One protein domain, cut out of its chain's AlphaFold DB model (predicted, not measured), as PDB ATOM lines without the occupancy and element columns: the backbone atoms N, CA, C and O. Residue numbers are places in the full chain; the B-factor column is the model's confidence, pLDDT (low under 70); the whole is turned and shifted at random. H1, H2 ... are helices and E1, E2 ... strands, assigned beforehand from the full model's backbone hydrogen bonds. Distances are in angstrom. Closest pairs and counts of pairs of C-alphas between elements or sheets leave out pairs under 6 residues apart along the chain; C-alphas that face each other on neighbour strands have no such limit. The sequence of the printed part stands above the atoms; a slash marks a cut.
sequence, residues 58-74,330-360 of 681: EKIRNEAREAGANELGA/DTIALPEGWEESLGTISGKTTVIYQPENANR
ATOM      1  N   GLU A  58     -15.365  -0.535  41.681       93.25
ATOM      2  CA  GLU A  58     -14.385  -0.680  42.762       93.25
ATOM      3  C   GLU A  58     -12.975  -0.290  42.316       93.25
ATOM      4  O   GLU A  58     -12.342   0.526  42.990       93.25
ATOM      5  N   LYS A  59     -12.524  -0.753  41.144       94.69
ATOM      6  CA  LYS A  59     -11.315  -0.245  40.477       94.69
ATOM      7  C   LYS A  59     -11.320   1.286  40.364       94.69
ATOM      8  O   LYS A  59     -10.352   1.909  40.788       94.69
ATOM      9  N   ILE A  60     -12.416   1.899  39.898       94.19
ATOM     10  CA  ILE A  60     -12.523   3.368  39.778       94.19
ATOM     11  C   ILE A  60     -12.345   4.059  41.145       94.19
ATOM     12  O   ILE A  60     -11.585   5.020  41.248       94.19
ATOM     13  N   ARG A  61     -12.994   3.565  42.214       96.25
ATOM     14  CA  ARG A  61     -12.830   4.122  43.575       96.25
ATOM     15  C   ARG A  61     -11.413   3.948  44.128       96.25
ATOM     16  O   ARG A  61     -10.937   4.827  44.841       96.25
ATOM     17  N   ASN A  62     -10.753   2.829  43.828       95.94
ATOM     18  CA  ASN A  62      -9.374   2.587  44.249       95.94
ATOM     19  C   ASN A  62      -8.401   3.539  43.533       95.94
ATOM     20  O   ASN A  62      -7.593   4.174  44.201       95.94
ATOM     21  N   GLU A  63      -8.550   3.730  42.221       96.50
ATOM     22  CA  GLU A  63      -7.737   4.674  41.436       96.50
ATOM     23  C   GLU A  63      -7.944   6.131  41.889       96.50
ATOM     24  O   GLU A  63      -6.973   6.864  42.062       96.50
ATOM     25  N   ALA A  64      -9.187   6.535  42.182       96.75
ATOM     26  CA  ALA A  64      -9.483   7.849  42.762       96.75
ATOM     27  C   ALA A  64      -8.838   8.047  44.151       96.75
ATOM     28  O   ALA A  64      -8.327   9.132  44.445       96.75
ATOM     29  N   ARG A  65      -8.804   6.998  44.992       96.38
ATOM     30  CA  ARG A  65      -8.115   7.022  46.294       96.38
ATOM     31  C   ARG A  65      -6.600   7.140  46.136       96.38
ATOM     32  O   ARG A  65      -5.998   7.969  46.811       96.38
ATOM     33  N   GLU A  66      -6.004   6.357  45.239       96.12
ATOM     34  CA  GLU A  66      -4.561   6.367  44.948       96.12
ATOM     35  C   GLU A  66      -4.096   7.703  44.343       96.12
ATOM     36  O   GLU A  66      -3.011   8.186  44.666       96.12
ATOM     37  N   ALA A  67      -4.938   8.351  43.530       96.06
ATOM     38  CA  ALA A  67      -4.708   9.706  43.027       96.06
ATOM     39  C   ALA A  67      -4.870  10.802  44.102       96.06
ATOM     40  O   ALA A  67      -4.400  11.924  43.905       96.06
ATOM     41  N   GLY A  68      -5.548  10.506  45.219       95.12
ATOM     42  CA  GLY A  68      -5.966  11.503  46.209       95.12
ATOM     43  C   GLY A  68      -6.976  12.508  45.645       95.12
ATOM     44  O   GLY A  68      -6.897  13.696  45.969       95.12
ATOM     45  N   ALA A  69      -7.864  12.053  44.756       97.06
ATOM     46  CA  ALA A  69      -8.732  12.905  43.952       97.06
ATOM     47  C   ALA A  69      -9.739  13.714  44.793       97.06
ATOM     48  O   ALA A  69     -10.397  13.208  45.693       97.06
ATOM     49  N   ASN A  70      -9.895  14.994  44.477       97.06
ATOM     50  CA  ASN A  70     -10.886  15.872  45.084       97.06
ATOM     51  C   ASN A  70     -11.296  16.939  44.073       97.06
ATOM     52  O   ASN A  70     -10.818  18.070  44.097       97.06
ATOM     53  N   GLU A  71     -12.196  16.587  43.171       97.75
ATOM     54  CA  GLU A  71     -12.625  17.451  42.074       97.75
ATOM     55  C   GLU A  71     -13.684  18.475  42.513       97.75
ATOM     56  O   GLU A  71     -14.153  19.277  41.713       97.75
ATOM     57  N   LEU A  72     -14.004  18.527  43.812       96.88
ATOM     58  CA  LEU A  72     -14.714  19.634  44.464       96.88
ATOM     59  C   LEU A  72     -13.774  20.667  45.108       96.88
ATOM     60  O   LEU A  72     -14.240  21.692  45.618       96.88
ATOM     61  N   GLY A  73     -12.465  20.408  45.093       95.81
ATOM     62  CA  GLY A  73     -11.453  21.243  45.723       95.81
ATOM     63  C   GLY A  73     -11.276  22.634  45.099       95.81
ATOM     64  O   GLY A  73     -11.881  23.005  44.093       95.81
ATOM     65  N   ALA A  74     -10.430  23.438  45.739       96.50
ATOM     66  CA  ALA A  74     -10.115  24.797  45.328       96.50
ATOM     67  C   ALA A  74      -9.146  24.834  44.134       96.50
ATOM     68  O   ALA A  74      -8.148  24.109  44.113       96.50
ATOM     69  N   ASP A 330     -15.061  11.807  32.257       93.19
ATOM     70  CA  ASP A 330     -16.485  11.502  32.470       93.19
ATOM     71  C   ASP A 330     -16.871  11.225  33.940       93.19
ATOM     72  O   ASP A 330     -18.019  10.863  34.217       93.19
ATOM     73  N   THR A 331     -15.960  11.402  34.901       95.19
ATOM     74  CA  THR A 331     -16.238  11.286  36.346       95.19
ATOM     75  C   THR A 331     -16.096  12.623  37.081       95.19
ATOM     76  O   THR A 331     -15.692  13.634  36.508       95.19
ATOM     77  N   ILE A 332     -16.555  12.640  38.339       97.06
ATOM     78  CA  ILE A 332     -16.220  13.648  39.357       97.06
ATOM     79  C   ILE A 332     -15.894  12.892  40.645       97.06
ATOM     80  O   ILE A 332     -16.798  12.356  41.296       97.06
ATOM     81  N   ALA A 333     -14.615  12.826  41.001       97.19
ATOM     82  CA  ALA A 333     -14.138  12.094  42.169       97.19
ATOM     83  C   ALA A 333     -13.988  12.976  43.418       97.19
ATOM     84  O   ALA A 333     -13.453  14.084  43.359       97.19
ATOM     85  N   LEU A 334     -14.430  12.476  44.576       96.25
ATOM     86  CA  LEU A 334     -14.277  13.148  45.871       96.25
ATOM     87  C   LEU A 334     -14.127  12.159  47.044       96.25
ATOM     88  O   LEU A 334     -14.675  11.053  46.993       96.25
ATOM     89  N   PRO A 335     -13.430  12.553  48.125       95.81
ATOM     90  CA  PRO A 335     -13.381  11.767  49.348       95.81
ATOM     91  C   PRO A 335     -14.673  11.918  50.167       95.81
ATOM     92  O   PRO A 335     -15.356  12.943  50.102       95.81
ATOM     93  N   GLU A 336     -14.961  10.909  50.986       94.69
ATOM     94  CA  GLU A 336     -16.050  10.893  51.969       94.69
ATOM     95  C   GLU A 336     -16.079  12.178  52.830       94.69
ATOM     96  O   GLU A 336     -15.043  12.675  53.282       94.69
ATOM     97  N   GLY A 337     -17.272  12.741  53.044       92.62
ATOM     98  CA  GLY A 337     -17.485  13.992  53.785       92.62
ATOM     99  C   GLY A 337     -17.480  15.270  52.931       92.62
ATOM    100  O   GLY A 337     -17.603  16.369  53.481       92.62
ATOM    101  N   TRP A 338     -17.343  15.158  51.605       95.00
ATOM    102  CA  TRP A 338     -17.461  16.267  50.643       95.00
ATOM    103  C   TRP A 338     -18.782  16.265  49.846       95.00
ATOM    104  O   TRP A 338     -19.031  17.193  49.075       95.00
ATOM    105  N   GLU A 339     -19.662  15.285  50.054       94.31
ATOM    106  CA  GLU A 339     -20.923  15.096  49.319       94.31
ATOM    107  C   GLU A 339     -21.867  16.292  49.484       94.31
ATOM    108  O   GLU A 339     -22.492  16.728  48.519       94.31
ATOM    109  N   GLU A 340     -21.916  16.891  50.683       93.69
ATOM    110  CA  GLU A 340     -22.672  18.126  50.933       93.69
ATOM    111  C   GLU A 340     -22.229  19.288  50.031       93.69
ATOM    112  O   GLU A 340     -23.005  20.225  49.858       93.69
ATOM    113  N   SER A 341     -21.004  19.281  49.498       95.00
ATOM    114  CA  SER A 341     -20.453  20.337  48.638       95.00
ATOM    115  C   SER A 341     -20.682  20.100  47.141       95.00
ATOM    116  O   SER A 341     -20.364  20.987  46.346       95.00
ATOM    117  N   LEU A 342     -21.236  18.951  46.750       95.69
ATOM    118  CA  LEU A 342     -21.507  18.582  45.360       95.69
ATOM    119  C   LEU A 342     -22.596  19.487  44.751       95.69
ATOM    120  O   LEU A 342     -23.675  19.649  45.321       95.69
ATOM    121  N   GLY A 343     -22.306  20.101  43.604       94.19
ATOM    122  CA  GLY A 343     -23.256  20.900  42.828       94.19
ATOM    123  C   GLY A 343     -24.122  20.062  41.882       94.19
ATOM    124  O   GLY A 343     -24.005  18.839  41.807       94.19
ATOM    125  N   THR A 344     -24.992  20.730  41.120       86.00
ATOM    126  CA  THR A 344     -25.777  20.075  40.062       86.00
ATOM    127  C   THR A 344     -24.869  19.694  38.896       86.00
ATOM    128  O   THR A 344     -24.371  20.563  38.185       86.00
ATOM    129  N   ILE A 345     -24.687  18.394  38.682       84.69
ATOM    130  CA  ILE A 345     -23.847  17.832  37.618       84.69
ATOM    131  C   ILE A 345     -24.711  17.383  36.438       84.69
ATOM    132  O   ILE A 345     -25.815  16.867  36.616       84.69
ATOM    133  N   SER A 346     -24.178  17.541  35.226       80.81
ATOM    134  CA  SER A 346     -24.700  16.936  34.001       80.81
ATOM    135  C   SER A 346     -23.578  16.160  33.304       80.81
ATOM    136  O   SER A 346     -22.421  16.569  33.358       80.81
ATOM    137  N   GLY A 347     -23.904  15.034  32.670       86.56
ATOM    138  CA  GLY A 347     -22.975  14.229  31.860       86.56
ATOM    139  C   GLY A 347     -21.945  13.374  32.617       86.56
ATOM    140  O   GLY A 347     -21.638  12.286  32.142       86.56
ATOM    141  N   LYS A 348     -21.451  13.810  33.784       92.75
ATOM    142  CA  LYS A 348     -20.387  13.122  34.549       92.75
ATOM    143  C   LYS A 348     -20.927  12.202  35.660       92.75
ATOM    144  O   LYS A 348     -21.998  12.439  36.217       92.75
ATOM    145  N   THR A 349     -20.161  11.165  36.007       94.62
ATOM    146  CA  THR A 349     -20.480  10.163  37.044       94.62
ATOM    147  C   THR A 349     -19.739  10.452  38.352       94.62
ATOM    148  O   THR A 349     -18.512  10.454  38.386       94.62
ATOM    149  N   THR A 350     -20.456  10.649  39.459       96.44
ATOM    150  CA  THR A 350     -19.825  10.902  40.766       96.44
ATOM    151  C   THR A 350     -19.162   9.645  41.344       96.44
ATOM    152  O   THR A 350     -19.790   8.588  41.423       96.44
ATOM    153  N   VAL A 351     -17.919   9.775  41.811       96.94
ATOM    154  CA  VAL A 351     -17.137   8.717  42.470       96.94
ATOM    155  C   VAL A 351     -16.809   9.162  43.895       96.94
ATOM    156  O   VAL A 351     -16.062  10.115  44.092       96.94
ATOM    157  N   ILE A 352     -17.352   8.463  44.894       96.62
ATOM    158  CA  ILE A 352     -17.048   8.704  46.312       96.62
ATOM    159  C   ILE A 352     -16.142   7.579  46.814       96.62
ATOM    160  O   ILE A 352     -16.420   6.402  46.560       96.62
ATOM    161  N   TYR A 353     -15.069   7.927  47.525       95.62
ATOM    162  CA  TYR A 353     -14.145   6.966  48.129       95.62
ATOM    163  C   TYR A 353     -13.792   7.344  49.575       95.62
ATOM    164  O   TYR A 353     -13.779   8.516  49.945       95.62
ATOM    165  N   GLN A 354     -13.461   6.349  50.397       94.75
ATOM    166  CA  GLN A 354     -12.952   6.586  51.749       94.75
ATOM    167  C   GLN A 354     -11.442   6.901  51.692       94.75
ATOM    168  O   GLN A 354     -10.686   6.080  51.156       94.75
ATOM    169  N   PRO A 355     -10.978   8.063  52.190       90.00
ATOM    170  CA  PRO A 355      -9.564   8.428  52.164       90.00
ATOM    171  C   PRO A 355      -8.746   7.639  53.198       90.00
ATOM    172  O   PRO A 355      -9.250   7.253  54.248       90.00
ATOM    173  N   GLU A 356      -7.454   7.437  52.924       83.62
ATOM    174  CA  GLU A 356      -6.542   6.722  53.839       83.62
ATOM    175  C   GLU A 356      -6.197   7.526  55.103       83.62
ATOM    176  O   GLU A 356      -5.823   6.958  56.126       83.62
ATOM    177  N   ASN A 357      -6.326   8.854  55.033       77.94
ATOM    178  CA  ASN A 357      -6.080   9.784  56.129       77.94
ATOM    179  C   ASN A 357      -7.302  10.688  56.343       77.94
ATOM    180  O   ASN A 357      -8.078  10.946  55.422       77.94
ATOM    181  N   ALA A 358      -7.464  11.192  57.568       71.81
ATOM    182  CA  ALA A 358      -8.548  12.102  57.928       71.81
ATOM    183  C   ALA A 358      -8.293  13.521  57.378       71.81
ATOM    184  O   ALA A 358      -7.745  14.378  58.076       71.81
ATOM    185  N   ASN A 359      -8.691  13.735  56.124       78.25
ATOM    186  CA  ASN A 359      -8.600  15.010  55.408       78.25
ATOM    187  C   ASN A 359      -9.570  16.064  55.974       78.25
ATOM    188  O   ASN A 359     -10.608  15.737  56.556       78.25
ATOM    189  N   ARG A 360      -9.268  17.345  55.738       88.69
ATOM    190  CA  ARG A 360     -10.130  18.473  56.132       88.69
ATOM    191  C   ARG A 360     -11.398  18.550  55.276       88.69
ATOM    192  O   ARG A 360     -11.322  18.665  54.052       88.69
TER     193      ARG A 360
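This is residues 58 to 74 and 330 to 360 of the 681 residues of an uncharacterized protein of Firmicutes bacterium HGW-Firmicutes-14 (UniProt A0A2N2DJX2). Two short strands, E1 and E2, lie side by side as a small parallel ribbon, and one helix, H1, packs on both of them. A wide loop, residues 336 to 348, leads from the end of E1 back to the start of E2. The printed part has 48 residues, with one named helix and two named strands in the order H1, E1, E2; the class is mixed, helices and strands, with under half of the residues in named elements. The whole is compact, with a radius of gyration of the C-alphas of 10.2 A, and spans 29 by 24 by 16 A.

E1 is residues 331 to 335, 13.3 A from first to last C-alpha, beginning with C-alpha 331 at (-16.238, 11.286, 36.346). E2 is residues 349 to 353, 13.2 A long, and ends with C-alpha 353 at (-14.145, 6.966, 48.129). H1 is residues 58 to 67, 14.2 A long, and begins with C-alpha 58 at (-14.385, -0.680, 42.762).

E1 and E2 are parallel neighbours, with 22 degrees between their directions. The C-alphas of Thr 331 and Thr 349 face each other at 4.4 A. N 332 and O 349, and N 351 and O 332, are within hydrogen-bond range, each at 2.9 A. The closest C-alphas of H1 and E2 are those of Arg 61 and Tyr 353, 5.5 A apart. The closest of H1 and E1 are those of Ala 64 and Ala 333, 6.3 A apart. In H1 every O i to N i+4 pair is within hydrogen-bond range.

The two C-alphas farthest apart are those of Gly 347 and Asn 357, at 29.9 A. Residues 75 to 329 are not printed, and C-alphas 74 and 330 are 19.6 A apart across this cut. E1 to E2 is a long link of 13 residues. The mean pLDDT of the printed part is 92.9, and no printed residue is under 70.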